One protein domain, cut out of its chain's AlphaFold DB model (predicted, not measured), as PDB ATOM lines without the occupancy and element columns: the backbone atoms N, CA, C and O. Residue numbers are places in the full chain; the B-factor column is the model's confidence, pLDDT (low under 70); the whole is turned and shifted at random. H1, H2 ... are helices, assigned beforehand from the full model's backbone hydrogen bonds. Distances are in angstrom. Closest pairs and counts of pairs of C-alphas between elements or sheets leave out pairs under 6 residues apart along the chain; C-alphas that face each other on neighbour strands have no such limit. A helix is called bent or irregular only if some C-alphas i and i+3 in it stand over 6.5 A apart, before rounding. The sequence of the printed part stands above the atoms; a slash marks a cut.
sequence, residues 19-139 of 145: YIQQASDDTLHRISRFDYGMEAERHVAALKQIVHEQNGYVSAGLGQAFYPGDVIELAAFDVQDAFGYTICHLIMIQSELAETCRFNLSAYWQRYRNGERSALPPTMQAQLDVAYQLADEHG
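What this domain is: This is residues 19 to 139 of the 145 residues of an uncharacterized protein of Eikenella corrodens (UniProt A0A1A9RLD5). Helix H5 runs through the middle of the domain, with H7 side by side with it and H6 folding back to make a triangle of three long helices. The short helices H1, H2 and H4 pack on H5 on its other side, and H3 lies farther out, packed on H2. The printed part has 121 residues with seven named helices, H1 to H7 in chain order, and no named strand: all helix. It is compact, with a radius of gyration of the C-alphas of 13.1 A, and spans 33 by 28 by 22 A.

How they stand to each other: H1, residues 19 to 22, touches the hub H5, residues 82 to 97, at residues 87 to 91 alone; the closest C-alphas, Ile 20 and Ile 87, are 5.5 A apart. H2, residues 25 to 31, touches H3, residues 40 to 53, at a steep tilt of 59 degrees, opposite ways, C-alphas of His 29 and Val 44 closest at 5.7 A. H2 also touches H5 at residues 83 to 84 alone, about perpendicular at 80 degrees, C-alphas of Ile 31 and Gly 84 closest at 6.3 A. H4, residues 69 to 75, forms a hairpin with H5, C-alphas of Ile 72 and Cys 88 closest at 5.3 A. H5, H6, residues 105 to 119, and H7, residues 122 to 137, form an up-and-down bundle, each running against the one before. H5 and H7 touch the same way at a shallow tilt of 19 degrees, C-alphas of Thr 86 and Met 124 closest at 6.4 A. Every O i to N i+4 pair is within hydrogen-bond range in H2, H3, H4, H5 and H7, and 8 of 11 in H6; H1 is too short for one.

Where its parts are: H1 begins at C-alpha 19, (153.312, 133.636, 124.585). H3 is 19.2 A long, H5 22.5 A and H6 19.3 A; H6 is irregular, with C-alphas 114 and 117 7.5 A apart. H7, 22.4 A, ends at C-alpha 137, (139.282, 148.175, 122.019).

The domain as a whole: The C-alphas farthest apart, Glu 41 and Glu 137, are 36.6 A apart. The printed part has no cut; the link from H3 to H4 is long, 15 residues. No printed residue is under 70 in pLDDT.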
ATOM      1  N   TYR A  19     153.717 134.999 124.231       98.12
ATOM      2  CA  TYR A  19     153.312 133.636 124.585       98.12
ATOM      3  C   TYR A  19     153.259 132.695 123.370       98.12
ATOM      4  O   TYR A  19     153.547 131.511 123.518       98.12
ATOM      5  N   ILE A  20     153.019 133.228 122.160       98.06
ATOM      6  CA  ILE A  20     153.075 132.472 120.895       98.06
ATOM      7  C   ILE A  20     154.429 131.759 120.728       98.06
ATOM      8  O   ILE A  20     154.490 130.620 120.271       98.06
ATOM      9  N   GLN A  21     155.523 132.393 121.159       96.88
ATOM     10  CA  GLN A  21     156.886 131.874 121.000       96.88
ATOM     11  C   GLN A  21     157.209 130.692 121.925       96.88
ATOM     12  O   GLN A  21     158.281 130.102 121.817       96.88
ATOM     13  N   GLN A  22     156.300 130.329 122.835       97.38
ATOM     14  CA  GLN A  22     156.436 129.135 123.669       97.38
ATOM     15  C   GLN A  22     155.947 127.865 122.957       97.38
ATOM     16  O   GLN A  22     156.108 126.768 123.495       97.38
ATOM     17  N   ALA A  23     155.345 127.989 121.767       97.44
ATOM     18  CA  ALA A  23     154.901 126.847 120.983       97.44
ATOM     19  C   ALA A  23     156.090 125.963 120.579       97.44
ATOM     20  O   ALA A  23     156.966 126.372 119.818       97.44
ATOM     21  N   SER A  24     156.113 124.736 121.101       97.50
ATOM     22  CA  SER A  24     157.085 123.711 120.716       97.50
ATOM     23  C   SER A  24     156.739 123.086 119.366       97.50
ATOM     24  O   SER A  24     155.575 123.081 118.963       97.50
ATOM     25  N   ASP A  25     157.719 122.446 118.726       96.81
ATOM     26  CA  ASP A  25     157.507 121.633 117.520       96.81
ATOM     27  C   ASP A  25     156.349 120.636 117.684       96.81
ATOM     28  O   ASP A  25     155.493 120.539 116.807       96.81
ATOM     29  N   ASP A  26     156.260 119.955 118.831       97.69
ATOM     30  CA  ASP A  26     155.168 119.019 119.125       97.69
ATOM     31  C   ASP A  26     153.796 119.701 119.130       97.69
ATOM     32  O   ASP A  26     152.802 119.106 118.716       97.69
ATOM     33  N   THR A  27     153.724 120.947 119.599       97.75
ATOM     34  CA  THR A  27     152.485 121.736 119.570       97.75
ATOM     35  C   THR A  27     152.109 122.082 118.136       97.75
ATOM     36  O   THR A  27     150.961 121.879 117.743       97.75
ATOM     37  N   LEU A  28     153.076 122.509 117.322       98.19
ATOM     38  CA  LEU A  28     152.837 122.819 115.911       98.19
ATOM     39  C   LEU A  28     152.417 121.573 115.117       98.19
ATOM     40  O   LEU A  28     151.542 121.667 114.263       98.19
ATOM     41  N   HIS A  29     152.966 120.399 115.438       97.44
ATOM     42  CA  HIS A  29     152.540 119.121 114.858       97.44
ATOM     43  C   HIS A  29     151.130 118.687 115.282       97.44
ATOM     44  O   HIS A  29     150.465 117.982 114.525       97.44
ATOM     45  N   ARG A  30     150.662 119.046 116.485       97.19
ATOM     46  CA  ARG A  30     149.263 118.798 116.876       97.19
ATOM     47  C   ARG A  30     148.319 119.720 116.113       97.19
ATOM     48  O   ARG A  30     147.377 119.222 115.505       97.19
ATOM     49  N   ILE A  31     148.625 121.020 116.063       97.81
ATOM     50  CA  ILE A  31     147.840 122.018 115.314       97.81
ATOM     51  C   ILE A  31     147.762 121.643 113.828       97.81
ATOM     52  O   ILE A  31     146.692 121.687 113.229       97.81
ATOM     53  N   SER A  32     148.866 121.191 113.228       96.69
ATOM     54  CA  SER A  32     148.919 120.877 111.795       96.69
ATOM     55  C   SER A  32     147.998 119.736 111.346       96.69
ATOM     56  O   SER A  32     147.816 119.539 110.148       96.69
ATOM     57  N   ARG A  33     147.429 118.971 112.284       95.69
ATOM     58  CA  ARG A  33     146.548 117.829 112.008       95.69
ATOM     59  C   ARG A  33     145.061 118.167 112.076       95.69
ATOM     60  O   ARG A  33     144.256 117.282 111.799       95.69
ATOM     61  N   PHE A  34     144.694 119.400 112.426       94.62
ATOM     62  CA  PHE A  34     143.292 119.784 112.601       94.62
ATOM     63  C   PHE A  34     142.466 119.744 111.308       94.62
ATOM     64  O   PHE A  34     141.263 119.516 111.386       94.62
ATOM     65  N   ASP A  35     143.098 119.819 110.131       90.62
ATOM     66  CA  ASP A  35     142.451 119.534 108.839       90.62
ATOM     67  C   ASP A  35     142.394 118.019 108.562       90.62
ATOM     68  O   ASP A  35     142.856 117.511 107.545       90.62
ATOM     69  N   TYR A  36     141.924 117.241 109.543       88.44
ATOM     70  CA  TYR A  36     141.819 115.776 109.460       88.44
ATOM     71  C   TYR A  36     143.127 115.058 109.054       88.44
ATOM     72  O   TYR A  36     143.108 113.947 108.521       88.44
ATOM     73  N   GLY A  37     144.280 115.683 109.315       85.81
ATOM     74  CA  GLY A  37     145.608 115.210 108.917       85.81
ATOM     75  C   GLY A  37     145.978 115.426 107.443       85.81
ATOM     76  O   GLY A  37     147.079 115.033 107.043       85.81
ATOM     77  N   MET A  38     145.114 116.048 106.641       88.31
ATOM     78  CA  MET A  38     145.418 116.425 105.263       88.31
ATOM     79  C   MET A  38     146.580 117.418 105.239       88.31
ATOM     80  O   MET A  38     146.659 118.323 106.057       88.31
ATOM     81  N   GLU A  39     147.545 117.193 104.343       91.50
ATOM     82  CA  GLU A  39     148.722 118.059 104.162       91.50
ATOM     83  C   GLU A  39     149.487 118.426 105.460       91.50
ATOM     84  O   GLU A  39     150.196 119.433 105.497       91.50
ATOM     85  N   ALA A  40     149.410 117.607 106.518       93.25
ATOM     86  CA  ALA A  40     149.918 117.952 107.853       93.25
ATOM     87  C   ALA A  40     151.406 118.361 107.888       93.25
ATOM     88  O   ALA A  40     151.798 119.204 108.697       93.25
ATOM     89  N   GLU A  41     152.233 117.792 107.003       94.88
ATOM     90  CA  GLU A  41     153.659 118.132 106.864       94.88
ATOM     91  C   GLU A  41     153.881 119.524 106.272       94.88
ATOM     92  O   GLU A  41     154.748 120.287 106.701       94.88
ATOM     93  N   ARG A  42     153.062 119.894 105.290       95.44
ATOM     94  CA  ARG A  42     153.115 121.235 104.719       95.44
ATOM     95  C   ARG A  42     152.575 122.241 105.763       95.44
ATOM     96  O   ARG A  42     153.108 123.348 105.858       95.44
ATOM     97  N   HIS A  43     151.633 121.838 106.631       96.81
ATOM     98  CA  HIS A  43     151.003 122.729 107.607       96.81
ATOM     99  C   HIS A  43     151.980 123.019 108.730       96.81
ATOM    100  O   HIS A  43     152.164 124.176 109.090       96.81
ATOM    101  N   VAL A  44     152.673 121.995 109.237       97.19
ATOM    102  CA  VAL A  44     153.704 122.199 110.258       97.19
ATOM    103  C   VAL A  44     154.857 123.050 109.727       97.19
ATOM    104  O   VAL A  44     155.349 123.906 110.457       97.19
ATOM    105  N   ALA A  45     155.254 122.895 108.458       97.12
ATOM    106  CA  ALA A  45     156.273 123.752 107.854       97.12
ATOM    107  C   ALA A  45     155.830 125.226 107.833       97.12
ATOM    108  O   ALA A  45     156.588 126.105 108.245       97.12
ATOM    109  N   ALA A  46     154.583 125.492 107.432       97.38
ATOM    110  CA  ALA A  46     154.025 126.841 107.426       97.38
ATOM    111  C   ALA A  46     153.846 127.415 108.846       97.38
ATOM    112  O   ALA A  46     154.161 128.578 109.084       97.38
ATOM    113  N   LEU A  47     153.412 126.603 109.814       98.25
ATOM    114  CA  LEU A  47     153.292 127.002 111.221       98.25
ATOM    115  C   LEU A  47     154.656 127.347 111.833       98.25
ATOM    116  O   LEU A  47     154.778 128.357 112.524       98.25
ATOM    117  N   LYS A  48     155.700 126.561 111.538       97.75
ATOM    118  CA  LYS A  48     157.080 126.858 111.954       97.75
ATOM    119  C   LYS A  48     157.567 128.180 111.374       97.75
ATOM    120  O   LYS A  48     158.148 128.980 112.103       97.75
ATOM    121  N   GLN A  49     157.289 128.431 110.095       97.00
ATOM    122  CA  GLN A  49     157.601 129.710 109.461       97.00
ATOM    123  C   GLN A  49     156.879 130.863 110.177       97.00
ATOM    124  O   GLN A  49     157.517 131.841 110.565       97.00
ATOM    125  N   ILE A  50     155.573 130.731 110.430       97.69
ATOM    126  CA  ILE A  50     154.778 131.751 111.127       97.69
ATOM    127  C   ILE A  50     155.358 132.052 112.511       97.69
ATOM    128  O   ILE A  50     155.627 133.210 112.825       97.69
ATOM    129  N   VAL A  51     155.589 131.029 113.335       97.31
ATOM    130  CA  VAL A  51     156.047 131.227 114.715       97.31
ATOM    131  C   VAL A  51     157.477 131.762 114.754       97.31
ATOM    132  O   VAL A  51     157.721 132.759 115.432       97.31
ATOM    133  N   HIS A  52     158.414 131.162 114.015       94.75
ATOM    134  CA  HIS A  52     159.845 131.441 114.183       94.75
ATOM    135  C   HIS A  52     160.395 132.541 113.274       94.75
ATOM    136  O   HIS A  52     161.370 133.200 113.638       94.75
ATOM    137  N   GLU A  53     159.805 132.749 112.098       95.06
ATOM    138  CA  GLU A  53     160.302 133.715 111.110       95.06
ATOM    139  C   GLU A  53     159.396 134.949 111.008       95.06
ATOM    140  O   GLU A  53     159.871 136.055 110.724       95.06
ATOM    141  N   GLN A  54     158.103 134.778 111.297       96.88
ATOM    142  CA  GLN A  54     157.084 135.822 111.171       96.88
ATOM    143  C   GLN A  54     156.547 136.302 112.520       96.88
ATOM    144  O   GLN A  54     155.503 136.936 112.547       96.88
ATOM    145  N   ASN A  55     157.215 136.010 113.641       96.75
ATOM    146  CA  ASN A  55     156.812 136.444 114.989       96.75
ATOM    147  C   ASN A  55     155.359 136.083 115.382       96.75
ATOM    148  O   ASN A  55     154.774 136.733 116.249       96.75
ATOM    149  N   GLY A  56     154.768 135.059 114.764       97.31
ATOM    150  CA  GLY A  56     153.377 134.654 114.981       97.31
ATOM    151  C   GLY A  56     152.338 135.357 114.101       97.31
ATOM    152  O   GLY A  56     151.153 135.144 114.315       97.31
ATOM    153  N   TYR A  57     152.738 136.192 113.136       98.06
ATOM    154  CA  TYR A  57     151.809 136.838 112.201       98.06
ATOM    155  C   TYR A  57     151.516 135.935 111.000       98.06
ATOM    156  O   TYR A  57     152.438 135.546 110.281       98.06
ATOM    157  N   VAL A  58     150.239 135.658 110.734       97.94
ATOM    158  CA  VAL A  58     149.773 135.083 109.461       97.94
ATOM    159  C   VAL A  58     149.750 136.191 108.414       97.94
ATOM    160  O   VAL A  58     149.333 137.312 108.707       97.94
ATOM    161  N   SER A  59     150.184 135.898 107.186       96.00
ATOM    162  CA  SER A  59     150.215 136.878 106.099       96.00
ATOM    163  C   SER A  59     149.393 136.441 104.889       96.00
ATOM    164  O   SER A  59     149.746 135.491 104.184       96.00
ATOM    165  N   ALA A  60     148.350 137.205 104.564       94.12
ATOM    166  CA  ALA A  60     147.618 137.053 103.308       94.12
ATOM    167  C   ALA A  60     148.532 137.292 102.090       94.12
ATOM    168  O   ALA A  60     148.425 136.588 101.087       94.12
ATOM    169  N   GLY A  61     149.496 138.215 102.201       92.75
ATOM    170  CA  GLY A  61     150.496 138.489 101.162       92.75
ATOM    171  C   GLY A  61     151.450 137.321 100.877       92.75
ATOM    172  O   GLY A  61     152.039 137.267  99.800       92.75
ATOM    173  N   LEU A  62     151.569 136.365 101.805       93.19
ATOM    174  CA  LEU A  62     152.307 135.109 101.622       93.19
ATOM    175  C   LEU A  62     151.389 133.920 101.286       93.19
ATOM    176  O   LEU A  62     151.843 132.780 101.278       93.19
ATOM    177  N   GLY A  63     150.103 134.167 101.018       92.94
ATOM    178  CA  GLY A  63     149.126 133.123 100.708       92.94
ATOM    179  C   GLY A  63     148.713 132.273 101.912       92.94
ATOM    180  O   GLY A  63     148.238 131.156 101.724       92.94
ATOM    181  N   GLN A  64     148.887 132.780 103.138       95.56
ATOM    182  CA  GLN A  64     148.690 131.987 104.355       95.56
ATOM    183  C   GLN A  64     147.273 132.017 104.937       95.56
ATOM    184  O   GLN A  64     147.011 131.325 105.917       95.56
ATOM    185  N   ALA A  65     146.364 132.781 104.321       91.50
ATOM    186  CA  ALA A  65     144.983 132.931 104.781       91.50
ATOM    187  C   ALA A  65     144.220 131.598 104.824       91.50
ATOM    188  O   ALA A  65     143.497 131.352 105.773       91.50
ATOM    189  N   PHE A  66     144.444 130.722 103.842       85.69
ATOM    190  CA  PHE A  66     143.912 129.352 103.850       85.69
ATOM    191  C   PHE A  66     144.948 128.377 104.418       85.69
ATOM    192  O   PHE A  66     144.652 127.495 105.216       85.69
ATOM    193  N   TYR A  67     146.220 128.582 104.060       87.62
ATOM    194  CA  TYR A  67     147.293 127.648 104.369       87.62
ATOM    195  C   TYR A  67     148.433 128.288 105.186       87.62
ATOM    196  O   TYR A  67     149.341 128.864 104.587       87.62
ATOM    197  N   PRO A  68     148.479 128.184 106.526       92.94
ATOM    198  CA  PRO A  68     147.758 127.251 107.387       92.94
ATOM    199  C   PRO A  68     146.594 127.900 108.161       92.94
ATOM    200  O   PRO A  68     146.257 127.403 109.231       92.94
ATOM    201  N   GLY A  69     146.013 129.007 107.683       94.56
ATOM    202  CA  GLY A  69     144.904 129.686 108.368       94.56
ATOM    203  C   GLY A  69     143.746 128.758 108.753       94.56
ATOM    204  O   GLY A  69     143.327 128.790 109.907       94.56
ATOM    205  N   ASP A  70     143.354 127.832 107.872       93.88
ATOM    206  CA  ASP A  70     142.258 126.891 108.139       93.88
ATOM    207  C   ASP A  70     142.546 126.002 109.365       93.88
ATOM    208  O   ASP A  70     141.704 125.852 110.250       93.88
ATOM    209  N   VAL A  71     143.761 125.444 109.490       96.81
ATOM    210  CA  VAL A  71     144.111 124.608 110.658       96.81
ATOM    211  C   VAL A  71     144.263 125.420 111.941       96.81
ATOM    212  O   VAL A  71     144.026 124.883 113.021       96.81
ATOM    213  N   ILE A  72     144.631 126.701 111.841       98.12
ATOM    214  CA  ILE A  72     144.663 127.621 112.986       98.12
ATOM    215  C   ILE A  72     143.232 127.871 113.477       98.12
ATOM    216  O   ILE A  72     142.966 127.731 114.670       98.12
ATOM    217  N   GLU A  73     142.303 128.174 112.569       97.00
ATOM    218  CA  GLU A  73     140.886 128.385 112.886       97.00
ATOM    219  C   GLU A  73     140.223 127.124 113.453       97.00
ATOM    220  O   GLU A  73     139.460 127.207 114.418       97.00
ATOM    221  N   LEU A  74     140.544 125.946 112.912       96.31
ATOM    222  CA  LEU A  74     140.041 124.664 113.410       96.31
ATOM    223  C   LEU A  74     140.595 124.325 114.801       96.31
ATOM    224  O   LEU A  74     139.832 123.936 115.686       96.31
ATOM    225  N   ALA A  75     141.896 124.514 115.030       97.31
ATOM    226  CA  ALA A  75     142.508 124.306 116.343       97.31
ATOM    227  C   ALA A  75     141.989 125.302 117.395       97.31
ATOM    228  O   ALA A  75     141.859 124.961 118.571       97.31
ATOM    229  N   ALA A  76     141.610 126.512 116.976       97.50
ATOM    230  CA  ALA A  76     140.974 127.511 117.830       97.50
ATOM    231  C   ALA A  76     139.554 127.130 118.300       97.50
ATOM    232  O   ALA A  76     138.982 127.846 119.125       97.50
ATOM    233  N   PHE A  77     138.990 126.010 117.834       95.06
ATOM    234  CA  PHE A  77     137.723 125.462 118.326       95.06
ATOM    235  C   PHE A  77     137.869 124.287 119.302       95.06
ATOM    236  O   PHE A  77     136.855 123.847 119.853       95.06
ATOM    237  N   ASP A  78     139.083 123.781 119.535       95.06
ATOM    238  CA  ASP A  78     139.319 122.629 120.407       95.06
ATOM    239  C   ASP A  78     139.989 123.017 121.726       95.06
ATOM    240  O   ASP A  78     141.203 122.926 121.904       95.06
ATOM    241  N   VAL A  79     139.164 123.403 122.698       95.69
ATOM    242  CA  VAL A  79     139.621 123.749 124.051       95.69
ATOM    243  C   VAL A  79     140.282 122.573 124.797       95.69
ATOM    244  O   VAL A  79     140.928 122.797 125.822       95.69
ATOM    245  N   GLN A  80     140.150 121.321 124.322       94.81
ATOM    246  CA  GLN A  80     140.792 120.166 124.965       94.81
ATOM    247  C   GLN A  80     142.317 120.192 124.794       94.81
ATOM    248  O   GLN A  80     143.037 119.837 125.731       94.81
ATOM    249  N   ASP A  81     142.832 120.682 123.659       96.56
ATOM    250  CA  ASP A  81     144.234 121.107 123.546       96.56
ATOM    251  C   ASP A  81     144.359 122.567 123.992       96.56
ATOM    252  O   ASP A  81     144.562 123.471 123.187       96.56
ATOM    253  N   ALA A  82     144.243 122.807 125.303       97.69
ATOM    254  CA  ALA A  82     144.225 124.152 125.885       97.69
ATOM    255  C   ALA A  82     145.381 125.049 125.401       97.69
ATOM    256  O   ALA A  82     145.196 126.251 125.189       97.69
ATOM    257  N   PHE A  83     146.575 124.479 125.208       98.25
ATOM    258  CA  PHE A  83     147.726 125.239 124.729       98.25
ATOM    259  C   PHE A  83     147.638 125.516 123.225       98.25
ATOM    260  O   PHE A  83     147.803 126.667 122.830       98.25
ATOM    261  N   GLY A  84     147.322 124.511 122.398       98.38
ATOM    262  CA  GLY A  84     147.101 124.702 120.959       98.38
ATOM    263  C   GLY A  84     145.992 125.717 120.671       98.38
ATOM    264  O   GLY A  84     146.213 126.668 119.920       98.38
ATOM    265  N   TYR A  85     144.860 125.582 121.364       98.56
ATOM    266  CA  TYR A  85     143.745 126.529 121.379       98.56
ATOM    267  C   TYR A  85     144.221 127.957 121.672       98.56
ATOM    268  O   TYR A  85     143.982 128.876 120.889       98.56
ATOM    269  N   THR A  86     144.964 128.141 122.769       98.75
ATOM    270  CA  THR A  86     145.443 129.463 123.197       98.75
ATOM    271  C   THR A  86     146.377 130.084 122.163       98.75
ATOM    272  O   THR A  86     146.222 131.251 121.815       98.75
ATOM    273  N   ILE A  87     147.336 129.313 121.643       98.62
ATOM    274  CA  ILE A  87     148.289 129.794 120.638       98.62
ATOM    275  C   ILE A  87     147.563 130.224 119.358       98.62
ATOM    276  O   ILE A  87     147.872 131.287 118.821       98.62
ATOM    277  N   CYS A  88     146.577 129.450 118.898       98.75
ATOM    278  CA  CYS A  88     145.830 129.769 117.682       98.75
ATOM    279  C   CYS A  88     144.999 131.047 117.836       98.75
ATOM    280  O   CYS A  88     145.053 131.909 116.962       98.75
ATOM    281  N   HIS A  89     144.320 131.231 118.973       98.81
ATOM    282  CA  HIS A  89     143.619 132.485 119.279       98.81
ATOM    283  C   HIS A  89     144.564 133.690 119.252       98.81
ATOM    284  O   HIS A  89     144.275 134.682 118.588       98.81
ATOM    285  N   LEU A  90     145.723 133.598 119.912       98.88
ATOM    286  CA  LEU A  90     146.699 134.692 119.930       98.88
ATOM    287  C   LEU A  90     147.232 135.021 118.527       98.88
ATOM    288  O   LEU A  90     147.375 136.196 118.199       98.88
ATOM    289  N   ILE A  91     147.497 134.008 117.694       98.69
ATOM    290  CA  ILE A  91     147.931 134.195 116.300       98.69
ATOM    291  C   ILE A  91     146.860 134.930 115.485       98.69
ATOM    292  O   ILE A  91     147.188 135.893 114.786       98.69
ATOM    293  N   MET A  92     145.594 134.510 115.583       98.75
ATOM    294  CA  MET A  92     144.489 135.145 114.856       98.75
ATOM    295  C   MET A  92     144.313 136.603 115.279       98.75
ATOM    296  O   MET A  92     144.336 137.493 114.432       98.75
ATOM    297  N   ILE A  93     144.225 136.857 116.589       98.75
ATOM    298  CA  ILE A  93     144.034 138.204 117.142       98.75
ATOM    299  C   ILE A  93     145.189 139.126 116.740       98.75
ATOM    300  O   ILE A  93     144.968 140.244 116.281       98.75
ATOM    301  N   GLN A  94     146.432 138.657 116.872       98.31
ATOM    302  CA  GLN A  94     147.611 139.437 116.504       98.31
ATOM    303  C   GLN A  94     147.633 139.769 115.004       98.31
ATOM    304  O   GLN A  94     148.017 140.876 114.626       98.31
ATOM    305  N   SER A  95     147.237 138.820 114.154       98.19
ATOM    306  CA  SER A  95     147.221 139.005 112.698       98.19
ATOM    307  C   SER A  95     146.123 139.970 112.248       98.19
ATOM    308  O   SER A  95     146.371 140.780 111.354       98.19
ATOM    309  N   GLU A  96     144.954 139.924 112.895       97.88
ATOM    310  CA  GLU A  96     143.846 140.857 112.657       97.88
ATOM    311  C   GLU A  96     144.239 142.285 113.062       97.88
ATOM    312  O   GLU A  96     144.134 143.206 112.255       97.88
ATOM    313  N   LEU A  97     144.780 142.458 114.274       97.75
ATOM    314  CA  LEU A  97     145.206 143.763 114.801       97.75
ATOM    315  C   LEU A  97     146.302 144.424 113.955       97.75
ATOM    316  O   LEU A  97     146.330 145.646 113.821       97.75
ATOM    317  N   ALA A  98     147.220 143.633 113.398       96.38
ATOM    318  CA  ALA A  98     148.275 144.132 112.516       96.38
ATOM    319  C   ALA A  98     147.871 144.181 111.034       96.38
ATOM    320  O   ALA A  98     148.707 144.512 110.191       96.38
ATOM    321  N   GLU A  99     146.626 143.824 110.712       96.25
ATOM    322  CA  GLU A  99     146.078 143.762 109.355       96.25
ATOM    323  C   GLU A  99     146.909 142.903 108.382       96.25
ATOM    324  O   GLU A  99     146.900 143.115 107.166       96.25
ATOM    325  N   THR A 100     147.640 141.905 108.893       96.38
ATOM    326  CA  THR A 100     148.470 141.016 108.065       96.38
ATOM    327  C   THR A 100     147.653 139.877 107.459       96.38
ATOM    328  O   THR A 100     147.965 139.405 106.362       96.38
ATOM    329  N   CYS A 101     146.600 139.447 108.152       96.75
ATOM    330  CA  CYS A 101     145.603 138.495 107.676       96.75
ATOM    331  C   CYS A 101     144.301 138.715 108.446       96.75
ATOM    332  O   CYS A 101     144.350 138.924 109.656       96.75
ATOM    333  N   ARG A 102     143.161 138.661 107.747       95.31
ATOM    334  CA  ARG A 102     141.852 138.860 108.370       95.31
ATOM    335  C   ARG A 102     141.330 137.569 109.006       95.31
ATOM    336  O   ARG A 102     141.416 136.524 108.366       95.31
ATOM    337  N   PHE A 103     140.750 137.668 110.198       95.56
ATOM    338  CA  PHE A 103     140.049 136.606 110.922       95.56
ATOM    339  C   PHE A 103     138.750 137.149 111.531       95.56
ATOM    340  O   PHE A 103     138.717 138.250 112.076       95.56
ATOM    341  N   ASN A 104     137.665 136.370 111.485       93.50
ATOM    342  CA  ASN A 104     136.404 136.767 112.119       93.50
ATOM    343  C   ASN A 104     136.417 136.422 113.618       93.50
ATOM    344  O   ASN A 104     135.995 135.338 114.019       93.50
ATOM    345  N   LEU A 105     136.905 137.347 114.448       97.00
ATOM    346  CA  LEU A 105     137.132 137.105 115.877       97.00
ATOM    347  C   LEU A 105     135.850 137.000 116.718       97.00
ATOM    348  O   LEU A 105     135.883 136.363 117.773       97.00
ATOM    349  N   SER A 106     134.725 137.575 116.281       96.12
ATOM    350  CA  SER A 106     133.497 137.666 117.089       96.12
ATOM    351  C   SER A 106     132.978 136.295 117.527       96.12
ATOM    352  O   SER A 106     132.664 136.090 118.701       96.12
ATOM    353  N   ALA A 107     132.959 135.318 116.615       93.81
ATOM    354  CA  ALA A 107     132.496 133.963 116.918       93.81
ATOM    355  C   ALA A 107     133.400 133.248 117.941       93.81
ATOM    356  O   ALA A 107     132.909 132.579 118.855       93.81
ATOM    357  N   TYR A 108     134.721 133.416 117.824       96.62
ATOM    358  CA  TYR A 108     135.693 132.838 118.758       96.62
ATOM    359  C   TYR A 108     135.604 133.484 120.137       96.62
ATOM    360  O   TYR A 108     135.582 132.787 121.153       96.62
ATOM    361  N   TRP A 109     135.470 134.809 120.174       97.00
ATOM    362  CA  TRP A 109     135.287 135.553 121.407       97.00
ATOM    363  C   TRP A 109     134.021 135.122 122.153       97.00
ATOM    364  O   TRP A 109     134.076 134.872 123.358       97.00
ATOM    365  N   GLN A 110     132.891 134.976 121.449       95.25
ATOM    366  CA  GLN A 110     131.630 134.526 122.041       95.25
ATOM    367  C   GLN A 110     131.757 133.143 122.693       95.25
ATOM    368  O   GLN A 110     131.297 132.944 123.819       95.25
ATOM    369  N   ARG A 111     132.404 132.183 122.027       95.31
ATOM    370  CA  ARG A 111     132.631 130.846 122.597       95.31
ATOM    371  C   ARG A 111     133.562 130.883 123.803       95.31
ATOM    372  O   ARG A 111     133.239 130.304 124.847       95.31
ATOM    373  N   TYR A 112     134.652 131.643 123.687       97.19
ATOM    374  CA  TYR A 112     135.602 131.862 124.766       97.19
ATOM    375  C   TYR A 112     134.896 132.379 126.027       97.19
ATOM    376  O   TYR A 112     134.961 131.737 127.080       97.19
ATOM    377  N   ARG A 113     134.143 133.482 125.919       95.06
ATOM    378  CA  ARG A 113     133.456 134.108 127.062       95.06
ATOM    379  C   ARG A 113     132.309 133.263 127.629       95.06
ATOM    380  O   ARG A 113     132.078 133.299 128.835       95.06
ATOM    381  N   ASN A 114     131.601 132.503 126.790       94.00
ATOM    382  CA  ASN A 114     130.380 131.790 127.186       94.00
ATOM    383  C   ASN A 114     130.634 130.377 127.742       94.00
ATOM    384  O   ASN A 114     129.680 129.676 128.079       94.00
ATOM    385  N   GLY A 115     131.890 129.943 127.878       91.94
ATOM    386  CA  GLY A 115     132.187 128.709 128.607       91.94
ATOM    387  C   GLY A 115     133.632 128.238 128.530       91.94
ATOM    388  O   GLY A 115     134.184 127.812 129.547       91.94
ATOM    389  N   GLU A 116     134.267 128.353 127.362       96.62
ATOM    390  CA  GLU A 116     135.592 127.764 127.109       96.62
ATOM    391  C   GLU A 116     136.683 128.384 127.992       96.62
ATOM    392  O   GLU A 116     137.566 127.671 128.469       96.62
ATOM    393  N   ARG A 117     136.570 129.676 128.332       97.69
ATOM    394  CA  ARG A 117     137.479 130.357 129.266       97.69
ATOM    395  C   ARG A 117     137.645 129.598 130.582       97.69
ATOM    396  O   ARG A 117     138.758 129.491 131.086       97.69
ATOM    397  N   SER A 118     136.559 129.066 131.142       96.88
ATOM    398  CA  SER A 118     136.587 128.390 132.446       96.88
ATOM    399  C   SER A 118     137.310 127.037 132.424       96.88
ATOM    400  O   SER A 118     137.768 126.578 133.469       96.88
ATOM    401  N   ALA A 119     137.456 126.430 131.242       95.62
ATOM    402  CA  ALA A 119     138.165 125.169 131.043       95.62
ATOM    403  C   ALA A 119     139.689 125.345 130.924       95.62
ATOM    404  O   ALA A 119     140.433 124.369 131.026       95.62
ATOM    405  N   LEU A 120     140.171 126.576 130.718       98.19
ATOM    406  CA  LEU A 120     141.590 126.848 130.517       98.19
ATOM    407  C   LEU A 120     142.351 127.030 131.838       98.19
ATOM    408  O   LEU A 120     141.806 127.571 132.805       98.19
ATOM    409  N   PRO A 121     143.653 126.698 131.875       98.12
ATOM    410  CA  PRO A 121     144.538 127.100 132.962       98.12
ATOM    411  C   PRO A 121     144.561 128.630 133.169       98.12
ATOM    412  O   PRO A 121     144.518 129.373 132.184       98.12
ATOM    413  N   PRO A 122     144.732 129.134 134.410       98.25
ATOM    414  CA  PRO A 122     144.680 130.573 134.706       98.25
ATOM    415  C   PRO A 122     145.632 131.436 133.871       98.25
ATOM    416  O   PRO A 122     145.266 132.526 133.442       98.25
ATOM    417  N   THR A 123     146.842 130.943 133.589       98.00
ATOM    418  CA  THR A 123     147.813 131.662 132.750       98.00
ATOM    419  C   THR A 123     147.283 131.884 131.336       98.00
ATOM    420  O   THR A 123     147.444 132.969 130.793       98.00
ATOM    421  N   MET A 124     146.632 130.877 130.749       98.62
ATOM    422  CA  MET A 124     146.080 130.948 129.395       98.62
ATOM    423  C   MET A 124     144.822 131.814 129.352       98.62
ATOM    424  O   MET A 124     144.658 132.585 128.411       98.62
ATOM    425  N   GLN A 125     143.993 131.766 130.405       98.62
ATOM    426  CA  GLN A 125     142.897 132.726 130.574       98.62
ATOM    427  C   GLN A 125     143.436 134.156 130.517       98.62
ATOM    428  O   GLN A 125     143.004 134.921 129.670       98.62
ATOM    429  N   ALA A 126     144.454 134.476 131.322       98.56
ATOM    430  CA  ALA A 126     145.027 135.819 131.356       98.56
ATOM    431  C   ALA A 126     145.609 136.269 130.002       98.56
ATOM    432  O   ALA A 126     145.483 137.439 129.652       98.56
ATOM    433  N   GLN A 127     146.235 135.365 129.233       98.62
ATOM    434  CA  GLN A 127     146.721 135.701 127.888       98.62
ATOM    435  C   GLN A 127     145.568 136.063 126.945       98.62
ATOM    436  O   GLN A 127     145.642 137.073 126.248       98.62
ATOM    437  N   LEU A 128     144.507 135.253 126.931       98.75
ATOM    438  CA  LEU A 128     143.372 135.464 126.037       98.75
ATOM    439  C   LEU A 128     142.481 136.625 126.477       98.75
ATOM    440  O   LEU A 128     142.011 137.353 125.615       98.75
ATOM    441  N   ASP A 129     142.307 136.851 127.778       98.62
ATOM    442  CA  ASP A 129     141.577 138.007 128.306       98.62
ATOM    443  C   ASP A 129     142.207 139.314 127.813       98.62
ATOM    444  O   ASP A 129     141.513 140.171 127.273       98.62
ATOM    445  N   VAL A 130     143.534 139.439 127.937       98.50
ATOM    446  CA  VAL A 130     144.272 140.620 127.464       98.50
ATOM    447  C   VAL A 130     144.179 140.755 125.946       98.50
ATOM    448  O   VAL A 130     143.956 141.854 125.442       98.50
ATOM    449  N   ALA A 131     144.341 139.656 125.206       98.69
ATOM    450  CA  ALA A 131     144.296 139.688 123.748       98.69
ATOM    451  C   ALA A 131     142.908 140.077 123.220       98.69
ATOM    452  O   ALA A 131     142.804 140.944 122.354       98.69
ATOM    453  N   TYR A 132     141.842 139.486 123.763       98.56
ATOM    454  CA  TYR A 132     140.474 139.809 123.372       98.56
ATOM    455  C   TYR A 132     140.049 141.205 123.803       98.56
ATOM    456  O   TYR A 132     139.390 141.880 123.022       98.56
ATOM    457  N   GLN A 133     140.456 141.665 124.988       98.38
ATOM    458  CA  GLN A 133     140.226 143.050 125.388       98.38
ATOM    459  C   GLN A 133     140.864 144.016 124.382       98.38
ATOM    460  O   GLN A 133     140.216 144.956 123.934       98.38
ATOM    461  N   LEU A 134     142.112 143.765 123.979       98.50
ATOM    462  CA  LEU A 134     142.798 144.609 123.005       98.50
ATOM    463  C   LEU A 134     142.108 144.587 121.631       98.50
ATOM    464  O   LEU A 134     141.992 145.632 120.993       98.50
ATOM    465  N   ALA A 135     141.648 143.415 121.185       98.38
ATOM    466  CA  ALA A 135     140.876 143.265 119.952       98.38
ATOM    467  C   ALA A 135     139.558 144.055 119.997       98.38
ATOM    468  O   ALA A 135     139.207 144.721 119.026       98.38
ATOM    469  N   ASP A 136     138.858 144.015 121.132       97.88
ATOM    470  CA  ASP A 136     137.618 144.759 121.362       97.88
ATOM    471  C   ASP A 136     137.849 146.277 121.313       97.88
ATOM    472  O   ASP A 136     137.182 147.002 120.578       97.88
ATOM    473  N   GLU A 137     138.885 146.759 122.009       97.81
ATOM    474  CA  GLU A 137     139.282 148.175 122.019       97.81
ATOM    475  C   GLU A 137     139.618 148.716 120.614       97.81
ATOM    476  O   GLU A 137     139.472 149.914 120.364       97.81
ATOM    477  N   HIS A 138     140.038 147.844 119.690       97.31
ATOM    478  CA  HIS A 138     140.323 148.179 118.290       97.31
ATOM    479  C   HIS A 138     139.130 147.960 117.345       97.31
ATOM    480  O   HIS A 138     139.258 148.183 116.141       97.31
ATOM    481  N   GLY A 139     137.967 147.555 117.864       96.38
ATOM    482  CA  GLY A 139     136.761 147.323 117.069       96.38
ATOM    483  C   GLY A 139     136.814 146.060 116.208       96.38
ATOM    484  O   GLY A 139     136.080 145.961 115.229       96.38
TER     485      GLY A 139